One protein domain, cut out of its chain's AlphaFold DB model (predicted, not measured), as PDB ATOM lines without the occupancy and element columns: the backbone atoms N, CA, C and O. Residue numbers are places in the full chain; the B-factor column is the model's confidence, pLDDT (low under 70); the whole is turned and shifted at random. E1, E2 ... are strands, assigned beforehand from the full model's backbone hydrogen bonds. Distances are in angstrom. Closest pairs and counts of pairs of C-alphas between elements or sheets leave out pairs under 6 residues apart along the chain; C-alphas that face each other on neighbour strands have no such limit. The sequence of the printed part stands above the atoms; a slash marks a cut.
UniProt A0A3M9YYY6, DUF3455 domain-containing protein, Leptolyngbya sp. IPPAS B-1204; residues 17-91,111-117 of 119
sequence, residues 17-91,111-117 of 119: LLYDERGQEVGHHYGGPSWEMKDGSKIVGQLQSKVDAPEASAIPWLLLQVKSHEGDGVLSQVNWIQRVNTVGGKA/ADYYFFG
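What this domain is: This is residues 17 to 91 and 111 to 117 of the 119 residues of the protein "DUF3455 domain-containing protein" of Leptolyngbya sp. IPPAS B-1204 (UniProt A0A3M9YYY6). A single antiparallel sheet of seven strands is curled like part of a barrel and bent back on itself, so that the leaf E1 E2 E3 faces the leaf E5 E6 E7 across the hinge strand E4. The barrel is not closed, for its edge strands E1 and E7 are not neighbours, and E4, E5 and E6 are long, bending strands. The printed part has 82 residues with no named helix and seven named strands, E1 to E7, which stand in the sheet in the order of the chain; the class is all strand. The whole is compact, with a radius of gyration of the C-alphas of 12.7 A and spans of 38 by 29 by 20 A.

Where its parts are: Find C-alpha 17 at (49.927, 20.647, 50.199), where E1, residues 17 to 19, begins; it measures 6.6 A. E2, residues 25 to 30, covers 14.8 A, and E3, residues 34 to 37, covers 10.3 A. Go on to C-alpha 42 at (36.873, 15.809, 50.916): from there E4 runs 25.2 A to residue 51, and it bends by 67 degrees at residue 48. E5, residues 61 to 70, covers 24.9 A and bends by 66 degrees at residue 67. E6, residues 78 to 88, is the longest strand by residues, covers 26.2 A and bends by 59 degrees at residue 85. E7, residues 111 to 117, covers 19.8 A and ends at C-alpha 117 at (29.364, 27.618, 51.972).

How they stand to each other: Look first at the hairpin E4 and E5, antiparallel at 158 degrees, where N 44 and O 68 are 3.1 A apart and N 63 and O 49 are 2.9 A apart. On one side of E4 stands E3, with N 35 and O 43 at 3.0 A. In the hairpin E2 and E3, N 28 and O 36 are 2.9 A apart; in the hairpin E1 and E2, N 18 and O 27 are 2.8 A apart, and E1 is an edge strand of the sheet. On the other side of E4, E5 pairs with E6, with N 64 and O 81 at 2.8 A, and E6 with E7, at 170 degrees, with N 82 and O 114 at 2.9 A. E1 to E6 form a meander, each strand the antiparallel neighbour of the one before. The two leaves of this folded sheet have 13 pairs of C-alphas within 11 A. Among the strands that stay apart are E2 and E6, and E4 and E7.

The domain as a whole: The two C-alphas farthest apart are those of Ala 56 and Asp 72, at 38.4 A. The sheet is strongly twisted, with C-alphas up to 9.4 A off its best plane. Residues 92 to 110 are not printed, and C-alphas 91 and 111 are 15.7 A apart across the cut. Of the links that are printed whole, none is long. The mean pLDDT of the printed part is 94.1, and no printed residue is under 70.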
ATOM      1  N   LEU A  17      50.263  20.632  48.783       92.12
ATOM      2  CA  LEU A  17      49.927  20.647  50.199       92.12
ATOM      3  C   LEU A  17      49.199  21.953  50.528       92.12
ATOM      4  O   LEU A  17      49.542  23.015  50.008       92.12
ATOM      5  N   LEU A  18      48.195  21.860  51.392       92.12
ATOM      6  CA  LEU A  18      47.436  22.998  51.897       92.12
ATOM      7  C   LEU A  18      47.957  23.354  53.281       92.12
ATOM      8  O   LEU A  18      48.127  22.469  54.122       92.12
ATOM      9  N   TYR A  19      48.159  24.643  53.522       92.88
ATOM     10  CA  TYR A  19      48.638  25.171  54.792       92.88
ATOM     11  C   TYR A  19      47.659  26.211  55.330       92.88
ATOM     12  O   TYR A  19      47.042  26.937  54.549       92.88
ATOM     13  N   ASP A  20      47.512  26.276  56.651       89.75
ATOM     14  CA  ASP A  20      46.811  27.380  57.308       89.75
ATOM     15  C   ASP A  20      47.703  28.630  57.426       89.75
ATOM     16  O   ASP A  20      48.887  28.625  57.081       89.75
ATOM     17  N   GLU A  21      47.146  29.717  57.960       87.38
ATOM     18  CA  GLU A  21      47.860  30.987  58.164       87.38
ATOM     19  C   GLU A  21      49.069  30.879  59.114       87.38
ATOM     20  O   GLU A  21      49.916  31.771  59.151       87.38
ATOM     21  N   ARG A  22      49.168  29.796  59.893       92.06
ATOM     22  CA  ARG A  22      50.291  29.517  60.799       92.06
ATOM     23  C   ARG A  22      51.370  28.665  60.129       92.06
ATOM     24  O   ARG A  22      52.365  28.339  60.775       92.06
ATOM     25  N   GLY A  23      51.190  28.305  58.858       90.06
ATOM     26  CA  GLY A  23      52.089  27.431  58.110       90.06
ATOM     27  C   GLY A  23      51.963  25.959  58.499       90.06
ATOM     28  O   GLY A  23      52.856  25.169  58.188       90.06
ATOM     29  N   GLN A  24      50.888  25.567  59.185       93.00
ATOM     30  CA  GLN A  24      50.626  24.169  59.492       93.00
ATOM     31  C   GLN A  24      49.946  23.505  58.298       93.00
ATOM     32  O   GLN A  24      48.950  24.000  57.785       93.00
ATOM     33  N   GLU A  25      50.462  22.354  57.871       94.50
ATOM     34  CA  GLU A  25      49.810  21.554  56.836       94.50
ATOM     35  C   GLU A  25      48.445  21.060  57.345       94.50
ATOM     36  O   GLU A  25      48.364  20.434  58.409       94.50
ATOM     37  N   VAL A  26      47.388  21.305  56.579       95.25
ATOM     38  CA  VAL A  26      45.990  21.002  56.933       95.25
ATOM     39  C   VAL A  26      45.293  20.071  55.945       95.25
ATOM     40  O   VAL A  26      44.222  19.549  56.255       95.25
ATOM     41  N   GLY A  27      45.904  19.802  54.793       95.12
ATOM     42  CA  GLY A  27      45.319  18.952  53.766       95.12
ATOM     43  C   GLY A  27      46.149  18.920  52.493       95.12
ATOM     44  O   GLY A  27      47.291  19.380  52.465       95.12
ATOM     45  N   HIS A  28      45.559  18.396  51.427       93.62
ATOM     46  CA  HIS A  28      46.183  18.342  50.113       93.62
ATOM     47  C   HIS A  28      45.157  18.530  48.986       93.62
ATOM     48  O   HIS A  28      43.969  18.240  49.128       93.62
ATOM     49  N   HIS A  29      45.642  19.050  47.865       90.44
ATOM     50  CA  HIS A  29      44.925  19.265  46.618       90.44
ATOM     51  C   HIS A  29      45.559  18.427  45.510       90.44
ATOM     52  O   HIS A  29      46.782  18.315  45.449       90.44
ATOM     53  N   TYR A  30      44.733  17.853  44.640       89.00
ATOM     54  CA  TYR A  30      45.174  17.001  43.535       89.00
ATOM     55  C   TYR A  30      44.182  17.028  42.368       89.00
ATOM     56  O   TYR A  30      43.156  17.721  42.398       89.00
ATOM     57  N   GLY A  31      44.481  16.256  41.321       83.75
ATOM     58  CA  GLY A  31      43.633  16.114  40.139       83.75
ATOM     59  C   GLY A  31      42.185  15.739  40.443       83.75
ATOM     60  O   GLY A  31      41.870  15.096  41.442       83.75
ATOM     61  N   GLY A  32      41.274  16.170  39.571       79.31
ATOM     62  CA  GLY A  32      39.837  15.956  39.772       79.31
ATOM     63  C   GLY A  32      38.964  17.210  39.739       79.31
ATOM     64  O   GLY A  32      37.774  17.056  39.452       79.31
ATOM     65  N   PRO A  33      39.519  18.435  39.842       90.00
ATOM     66  CA  PRO A  33      40.291  18.937  40.993       90.00
ATOM     67  C   PRO A  33      39.643  18.573  42.340       90.00
ATOM     68  O   PRO A  33      38.433  18.738  42.497       90.00
ATOM     69  N   SER A  34      40.438  18.118  43.307       95.25
ATOM     70  CA  SER A  34      39.952  17.622  44.606       95.25
ATOM     71  C   SER A  34      40.704  18.256  45.772       95.25
ATOM     72  O   SER A  34      41.867  18.621  45.616       95.25
ATOM     73  N   TRP A  35      40.054  18.375  46.928       96.94
ATOM     74  CA  TRP A  35      40.664  18.829  48.182       96.94
ATOM     75  C   TRP A  35      40.279  17.871  49.290       96.94
ATOM     76  O   TRP A  35      39.111  17.503  49.389       96.94
ATOM     77  N   GLU A  36      41.251  17.501  50.108       97.44
ATOM     78  CA  GLU A  36      41.079  16.584  51.227       97.44
ATOM     79  C   GLU A  36      41.811  17.131  52.451       97.44
ATOM     80  O   GLU A  36      42.996  17.478  52.381       97.44
ATOM     81  N   MET A  37      41.089  17.245  53.564       97.38
ATOM     82  CA  MET A  37      41.583  17.809  54.818       97.38
ATOM     83  C   MET A  37      41.956  16.707  55.807       97.38
ATOM     84  O   MET A  37      41.502  15.568  55.708       97.38
ATOM     85  N   LYS A  38      42.773  17.045  56.810       97.00
ATOM     86  CA  LYS A  38      43.236  16.092  57.840       97.00
ATOM     87  C   LYS A  38      42.128  15.478  58.695       97.00
ATOM     88  O   LYS A  38      42.369  14.461  59.337       97.00
ATOM     89  N   ASP A  39      40.944  16.078  58.718       96.44
ATOM     90  CA  ASP A  39      39.765  15.509  59.375       96.44
ATOM     91  C   ASP A  39      39.037  14.451  58.523       96.44
ATOM     92  O   ASP A  39      38.029  13.900  58.960       96.44
ATOM     93  N   GLY A  40      39.551  14.155  57.323       97.44
ATOM     94  CA  GLY A  40      38.998  13.184  56.383       97.44
ATOM     95  C   GLY A  40      37.894  13.744  55.487       97.44
ATOM     96  O   GLY A  40      37.392  13.014  54.635       97.44
ATOM     97  N   SER A  41      37.504  15.013  55.643       98.19
ATOM     98  CA  SER A  41      36.557  15.631  54.718       98.19
ATOM     99  C   SER A  41      37.199  15.888  53.360       98.19
ATOM    100  O   SER A  41      38.366  16.282  53.263       98.19
ATOM    101  N   LYS A  42      36.422  15.674  52.297       98.19
ATOM    102  CA  LYS A  42      36.873  15.809  50.916       98.19
ATOM    103  C   LYS A  42      35.793  16.403  50.029       98.19
ATOM    104  O   LYS A  42      34.609  16.109  50.170       98.19
ATOM    105  N   ILE A  43      36.217  17.216  49.069       97.94
ATOM    106  CA  ILE A  43      35.349  17.774  48.030       97.94
ATOM    107  C   ILE A  43      35.987  17.645  46.657       97.94
ATOM    108  O   ILE A  43      37.211  17.670  46.511       97.94
ATOM    109  N   VAL A  44      35.137  17.565  45.636       97.50
ATOM    110  CA  VAL A  44      35.560  17.640  44.234       97.50
ATOM    111  C   VAL A  44      34.945  18.875  43.591       97.50
ATOM    112  O   VAL A  44      33.736  19.099  43.663       97.50
ATOM    113  N   GLY A  45      35.786  19.679  42.950       96.12
ATOM    114  CA  GLY A  45      35.388  20.899  42.265       96.12
ATOM    115  C   GLY A  45      35.056  20.676  40.791       96.12
ATOM    116  O   GLY A  45      35.543  19.756  40.128       96.12
ATOM    117  N   GLN A  46      34.245  21.576  40.254       96.25
ATOM    118  CA  GLN A  46      33.987  21.747  38.834       96.25
ATOM    119  C   GLN A  46      34.277  23.197  38.459       96.25
ATOM    120  O   GLN A  46      33.747  24.119  39.077       96.25
ATOM    121  N   LEU A  47      35.117  23.399  37.445       95.88
ATOM    122  CA  LEU A  47      35.443  24.730  36.946       95.88
ATOM    123  C   LEU A  47      34.180  25.434  36.433       95.88
ATOM    124  O   LEU A  47      33.501  24.903  35.558       95.88
ATOM    125  N   GLN A  48      33.919  26.637  36.939       97.81
ATOM    126  CA  GLN A  48      32.828  27.500  36.476       97.81
ATOM    127  C   GLN A  48      33.356  28.706  35.705       97.81
ATOM    128  O   GLN A  48      32.808  29.081  34.674       97.81
ATOM    129  N   SER A  49      34.449  29.303  36.181       97.56
ATOM    130  CA  SER A  49      35.086  30.431  35.507       97.56
ATOM    131  C   SER A  49      36.590  30.426  35.725       97.56
ATOM    132  O   SER A  49      37.084  29.922  36.736       97.56
ATOM    133  N   LYS A  50      37.315  30.998  34.767       97.06
ATOM    134  CA  LYS A  50      38.759  31.206  34.842       97.06
ATOM    135  C   LYS A  50      39.130  32.572  34.286       97.06
ATOM    136  O   LYS A  50      38.513  33.039  33.330       97.06
ATOM    137  N   VAL A  51      40.181  33.155  34.842       97.62
ATOM    138  CA  VAL A  51      40.836  34.349  34.306       97.62
ATOM    139  C   VAL A  51      42.343  34.183  34.439       97.62
ATOM    140  O   VAL A  51      42.820  33.577  35.401       97.62
ATOM    141  N   ASP A  52      43.089  34.676  33.456       96.19
ATOM    142  CA  ASP A  52      44.546  34.678  33.538       96.19
ATOM    143  C   ASP A  52      44.998  35.488  34.758       96.19
ATOM    144  O   ASP A  52      44.432  36.535  35.080       96.19
ATOM    145  N   ALA A  53      46.006  34.974  35.458       94.56
ATOM    146  CA  ALA A  53      46.587  35.669  36.591       94.56
ATOM    147  C   ALA A  53      47.372  36.908  36.115       94.56
ATOM    148  O   ALA A  53      47.921  36.896  35.009       94.56
ATOM    149  N   PRO A  54      47.493  37.961  36.946       95.06
ATOM    150  CA  PRO A  54      48.334  39.116  36.625       95.06
ATOM    151  C   PRO A  54      49.807  38.751  36.375       95.06
ATOM    152  O   PRO A  54      50.490  39.415  35.596       95.06
ATOM    153  N   GLU A  55      50.303  37.696  37.023       92.81
ATOM    154  CA  GLU A  55      51.649  37.172  36.807       92.81
ATOM    155  C   GLU A  55      51.680  36.225  35.594       92.81
ATOM    156  O   GLU A  55      51.014  35.193  35.563       92.81
ATOM    157  N   ALA A  56      52.508  36.539  34.594       90.56
ATOM    158  CA  ALA A  56      52.530  35.820  33.315       90.56
ATOM    159  C   ALA A  56      52.941  34.334  33.413       90.56
ATOM    160  O   ALA A  56      52.537  33.525  32.565       90.56
ATOM    161  N   SER A  57      53.755  33.991  34.418       87.31
ATOM    162  CA  SER A  57      54.205  32.632  34.750       87.31
ATOM    163  C   SER A  57      53.234  31.865  35.642       87.31
ATOM    164  O   SER A  57      53.452  30.674  35.877       87.31
ATOM    165  N   ALA A  58      52.181  32.515  36.137       89.94
ATOM    166  CA  ALA A  58      51.242  31.898  37.051       89.94
ATOM    167  C   ALA A  58      50.125  31.132  36.330       89.94
ATOM    168  O   ALA A  58      49.688  31.484  35.229       89.94
ATOM    169  N   ILE A  59      49.633  30.072  36.972       89.06
ATOM    170  CA  ILE A  59      48.398  29.398  36.556       89.06
ATOM    171  C   ILE A  59      47.180  30.320  36.728       89.06
ATOM    172  O   ILE A  59      47.193  31.184  37.605       89.06
ATOM    173  N   PRO A  60      46.095  30.131  35.953       93.50
ATOM    174  CA  PRO A  60      44.912  30.987  36.036       93.50
ATOM    175  C   PRO A  60      44.248  30.986  37.415       93.50
ATOM    176  O   PRO A  60      44.227  29.961  38.115       93.50
ATOM    177  N   TRP A  61      43.617  32.107  37.754       95.94
ATOM    178  CA  TRP A  61      42.658  32.175  38.851       95.94
ATOM    179  C   TRP A  61      41.377  31.458  38.449       95.94
ATOM    180  O   TRP A  61      40.951  31.539  37.292       95.94
ATOM    181  N   LEU A  62      40.771  30.744  39.394       95.75
ATOM    182  CA  LEU A  62      39.606  29.898  39.145       95.75
ATOM    183  C   LEU A  62      38.478  30.217  40.120       95.75
ATOM    184  O   LEU A  62      38.711  30.426  41.310       95.75
ATOM    185  N   LEU A  63      37.254  30.134  39.614       97.69
ATOM    186  CA  LEU A  63      36.061  29.897  40.412       97.69
ATOM    187  C   LEU A  63      35.574  28.479  40.126       97.69
ATOM    188  O   LEU A  63      35.350  28.118  38.963       97.69
ATOM    189  N   LEU A  64      35.397  27.685  41.177       97.25
ATOM    190  CA  LEU A  64      34.886  26.325  41.097       97.25
ATOM    191  C   LEU A  64      33.644  26.157  41.969       97.25
ATOM    192  O   LEU A  64      33.572  26.700  43.069       97.25
ATOM    193  N   GLN A  65      32.700  25.359  41.486       97.81
ATOM    194  CA  GLN A  65      31.556  24.880  42.257       97.81
ATOM    195  C   GLN A  65      31.842  23.461  42.744       97.81
ATOM    196  O   GLN A  65      32.371  22.648  41.984       97.81
ATOM    197  N   VAL A  66      31.504  23.150  43.991       97.94
ATOM    198  CA  VAL A  66      31.634  21.790  44.522       97.94
ATOM    199  C   VAL A  66      30.538  20.904  43.932       97.94
ATOM    200  O   VAL A  66      29.367  21.277  43.929       97.94
ATOM    201  N   LYS A  67      30.923  19.734  43.411       97.50
ATOM    202  CA  LYS A  67      29.995  18.753  42.813       97.50
ATOM    203  C   LYS A  67      29.757  17.522  43.687       97.50
ATOM    204  O   LYS A  67      28.820  16.771  43.436       97.50
ATOM    205  N   SER A  68      30.629  17.282  44.662       97.88
ATOM    206  CA  SER A  68      30.504  16.171  45.599       97.88
ATOM    207  C   SER A  68      31.268  16.451  46.882       97.88
ATOM    208  O   SER A  68      32.349  17.049  46.838       97.88
ATOM    209  N   HIS A  69      30.737  15.909  47.972       98.19
ATOM    210  CA  HIS A  69      31.298  15.939  49.314       98.19
ATOM    211  C   HIS A  69      31.473  14.518  49.830       98.19
ATOM    212  O   HIS A  69      30.700  13.624  49.486       98.19
ATOM    213  N   GLU A  70      32.469  14.332  50.678       98.38
ATOM    214  CA  GLU A  70      32.715  13.112  51.433       98.38
ATOM    215  C   GLU A  70      33.171  13.499  52.846       98.38
ATOM    216  O   GLU A  70      33.965  14.428  53.013       98.38
ATOM    217  N   GLY A  71      32.654  12.796  53.855       97.56
ATOM    218  CA  GLY A  71      32.917  13.080  55.267       97.56
ATOM    219  C   GLY A  71      32.167  14.300  55.822       97.56
ATOM    220  O   GLY A  71      31.695  15.166  55.089       97.56
ATOM    221  N   ASP A  72      32.098  14.375  57.153       96.44
ATOM    222  CA  ASP A  72      31.325  15.388  57.896       96.44
ATOM    223  C   ASP A  72      32.209  16.500  58.503       96.44
ATOM    224  O   ASP A  72      31.806  17.208  59.423       96.44
ATOM    225  N   GLY A  73      33.448  16.631  58.020       96.00
ATOM    226  CA  GLY A  73      34.431  17.596  58.517       96.00
ATOM    227  C   GLY A  73      34.268  19.013  57.959       96.00
ATOM    228  O   GLY A  73      33.203  19.403  57.472       96.00
ATOM    229  N   VAL A  74      35.347  19.795  58.002       95.31
ATOM    230  CA  VAL A  74      35.372  21.229  57.662       95.31
ATOM    231  C   VAL A  74      34.924  21.530  56.233       95.31
ATOM    232  O   VAL A  74      34.408  22.617  55.978       95.31
ATOM    233  N   LEU A  75      35.079  20.590  55.297       96.94
ATOM    234  CA  LEU A  75      34.647  20.790  53.914       96.94
ATOM    235  C   LEU A  75      33.172  20.446  53.660       96.94
ATOM    236  O   LEU A  75      32.674  20.738  52.574       96.94
ATOM    237  N   SER A  76      32.456  19.864  54.627       96.94
ATOM    238  CA  SER A  76      31.091  19.336  54.436       96.94
ATOM    239  C   SER A  76      30.057  20.384  54.004       96.94
ATOM    240  O   SER A  76      29.084  20.039  53.341       96.94
ATOM    241  N   GLN A  77      30.274  21.660  54.336       96.25
ATOM    242  CA  GLN A  77      29.374  22.769  53.987       96.25
ATOM    243  C   GLN A  77      29.894  23.646  52.839       96.25
ATOM    244  O   GLN A  77      29.277  24.648  52.482       96.25
ATOM    245  N   VAL A  78      31.038  23.308  52.239       97.50
ATOM    246  CA  VAL A  78      31.648  24.133  51.189       97.50
ATOM    247  C   VAL A  78      30.926  23.925  49.863       97.50
ATOM    248  O   VAL A  78      30.905  22.826  49.332       97.50
ATOM    249  N   ASN A  79      30.408  24.990  49.263       97.81
ATOM    250  CA  ASN A  79      29.726  24.952  47.965       97.81
ATOM    251  C   ASN A  79      30.567  25.547  46.829       97.81
ATOM    252  O   ASN A  79      30.371  25.206  45.660       97.81
ATOM    253  N   TRP A  80      31.510  26.426  47.164       97.75
ATOM    254  CA  TRP A  80      32.327  27.164  46.209       97.75
ATOM    255  C   TRP A  80      33.781  27.219  46.649       97.75
ATOM    256  O   TRP A  80      34.084  27.299  47.837       97.75
ATOM    257  N   ILE A  81      34.673  27.219  45.663       97.56
ATOM    258  CA  ILE A  81      36.111  27.352  45.857       97.56
ATOM    259  C   ILE A  81      36.611  28.451  44.930       97.56
ATOM    260  O   ILE A  81      36.346  28.426  43.724       97.56
ATOM    261  N   GLN A  82      37.366  29.395  45.473       97.38
ATOM    262  CA  GLN A  82      38.089  30.384  44.688       97.38
ATOM    263  C   GLN A  82      39.588  30.157  44.840       97.38
ATOM    264  O   GLN A  82      40.097  30.100  45.955       97.38
ATOM    265  N   ARG A  83      40.284  30.046  43.705       95.62
ATOM    266  CA  ARG A  83      41.747  30.028  43.633       95.62
ATOM    267  C   ARG A  83      42.233  31.349  43.065       95.62
ATOM    268  O   ARG A  83      41.933  31.649  41.908       95.62
ATOM    269  N   VAL A  84      42.990  32.105  43.844       96.31
ATOM    270  CA  VAL A  84      43.511  33.432  43.476       96.31
ATOM    271  C   VAL A  84      44.952  33.592  43.951       96.31
ATOM    272  O   VAL A  84      45.523  32.659  44.514       96.31
ATOM    273  N   ASN A  85      45.559  34.748  43.670       95.62
ATOM    274  CA  ASN A  85      46.935  35.081  44.059       95.62
ATOM    275  C   ASN A  85      47.951  33.999  43.665       95.62
ATOM    276  O   ASN A  85      48.899  33.705  44.386       95.62
ATOM    277  N   THR A  86      47.720  33.371  42.511       92.62
ATOM    278  CA  THR A  86      48.589  32.323  41.988       92.62
ATOM    279  C   THR A  86      49.957  32.884  41.601       92.62
ATOM    280  O   THR A  86      50.052  33.949  40.991       92.62
ATOM    281  N   VAL A  87      51.003  32.119  41.913       91.38
ATOM    282  CA  VAL A  87      52.403  32.363  41.535       91.38
ATOM    283  C   VAL A  87      52.939  31.080  40.912       91.38
ATOM    284  O   VAL A  87      52.781  30.005  41.493       91.38
ATOM    285  N   GLY A  88      53.567  31.166  39.738       87.44
ATOM    286  CA  GLY A  88      54.123  29.996  39.045       87.44
ATOM    287  C   GLY A  88      53.108  28.918  38.607       87.44
ATOM    288  O   GLY A  88      51.897  29.125  38.518       87.44
ATOM    289  N   GLY A  89      53.620  27.730  38.288       81.75
ATOM    290  CA  GLY A  89      52.837  26.562  37.859       81.75
ATOM    291  C   GLY A  89      52.456  26.509  36.376       81.75
ATOM    292  O   GLY A  89      51.941  25.489  35.921       81.75
ATOM    293  N   LYS A  90      52.688  27.568  35.591       83.00
ATOM    294  CA  LYS A  90      52.470  27.506  34.139       83.00
ATOM    295  C   LYS A  90      53.544  26.634  33.491       83.00
ATOM    296  O   LYS A  90      54.731  26.793  33.774       83.00
ATOM    297  N   ALA A  91      53.128  25.734  32.603       74.44
ATOM    298  CA  ALA A  91      54.049  24.857  31.888       74.44
ATOM    299  C   ALA A  91      55.095  25.677  31.094       74.44
ATOM    300  O   ALA A  91      54.732  26.692  30.483       74.44
ATOM    301  N   ALA A 111      49.229  29.344  45.653       93.62
ATOM    302  CA  ALA A 111      47.939  29.993  45.461       93.62
ATOM    303  C   ALA A 111      47.204  30.135  46.795       93.62
ATOM    304  O   ALA A 111      47.372  29.296  47.680       93.62
ATOM    305  N   ASP A 112      46.316  31.122  46.868       95.19
ATOM    306  CA  ASP A 112      45.341  31.232  47.947       95.19
ATOM    307  C   ASP A 112      44.052  30.516  47.544       95.19
ATOM    308  O   ASP A 112      43.524  30.719  46.440       95.19
ATOM    309  N   TYR A 113      43.533  29.697  48.457       94.69
ATOM    310  CA  TYR A 113      42.264  28.997  48.306       94.69
ATOM    311  C   TYR A 113      41.264  29.493  49.338       94.69
ATOM    312  O   TYR A 113      41.485  29.375  50.541       94.69
ATOM    313  N   TYR A 114      40.133  29.986  48.852       95.81
ATOM    314  CA  TYR A 114      38.997  30.337  49.686       95.81
ATOM    315  C   TYR A 114      37.876  29.328  49.469       95.81
ATOM    316  O   TYR A 114      37.520  29.028  48.327       95.81
ATOM    317  N   PHE A 115      37.321  28.826  50.568       95.81
ATOM    318  CA  PHE A 115      36.239  27.848  50.588       95.81
ATOM    319  C   PHE A 115      34.997  28.513  51.184       95.81
ATOM    320  O   PHE A 115      35.046  29.014  52.306       95.81
ATOM    321  N   PHE A 116      33.891  28.537  50.441       94.38
ATOM    322  CA  PHE A 116      32.666  29.233  50.844       94.38
ATOM    323  C   PHE A 116      31.461  28.294  50.809       94.38
ATOM    324  O   PHE A 116      31.284  27.545  49.847       94.38
ATOM    325  N   GLY A 117      30.615  28.366  51.834       90.19
ATOM    326  CA  GLY A 117      29.364  27.618  51.972       90.19
ATOM    327  C   GLY A 117      28.150  28.535  52.101       90.19
ATOM    328  O   GLY A 117      28.302  29.754  52.164       90.19
TER     329      GLY A 117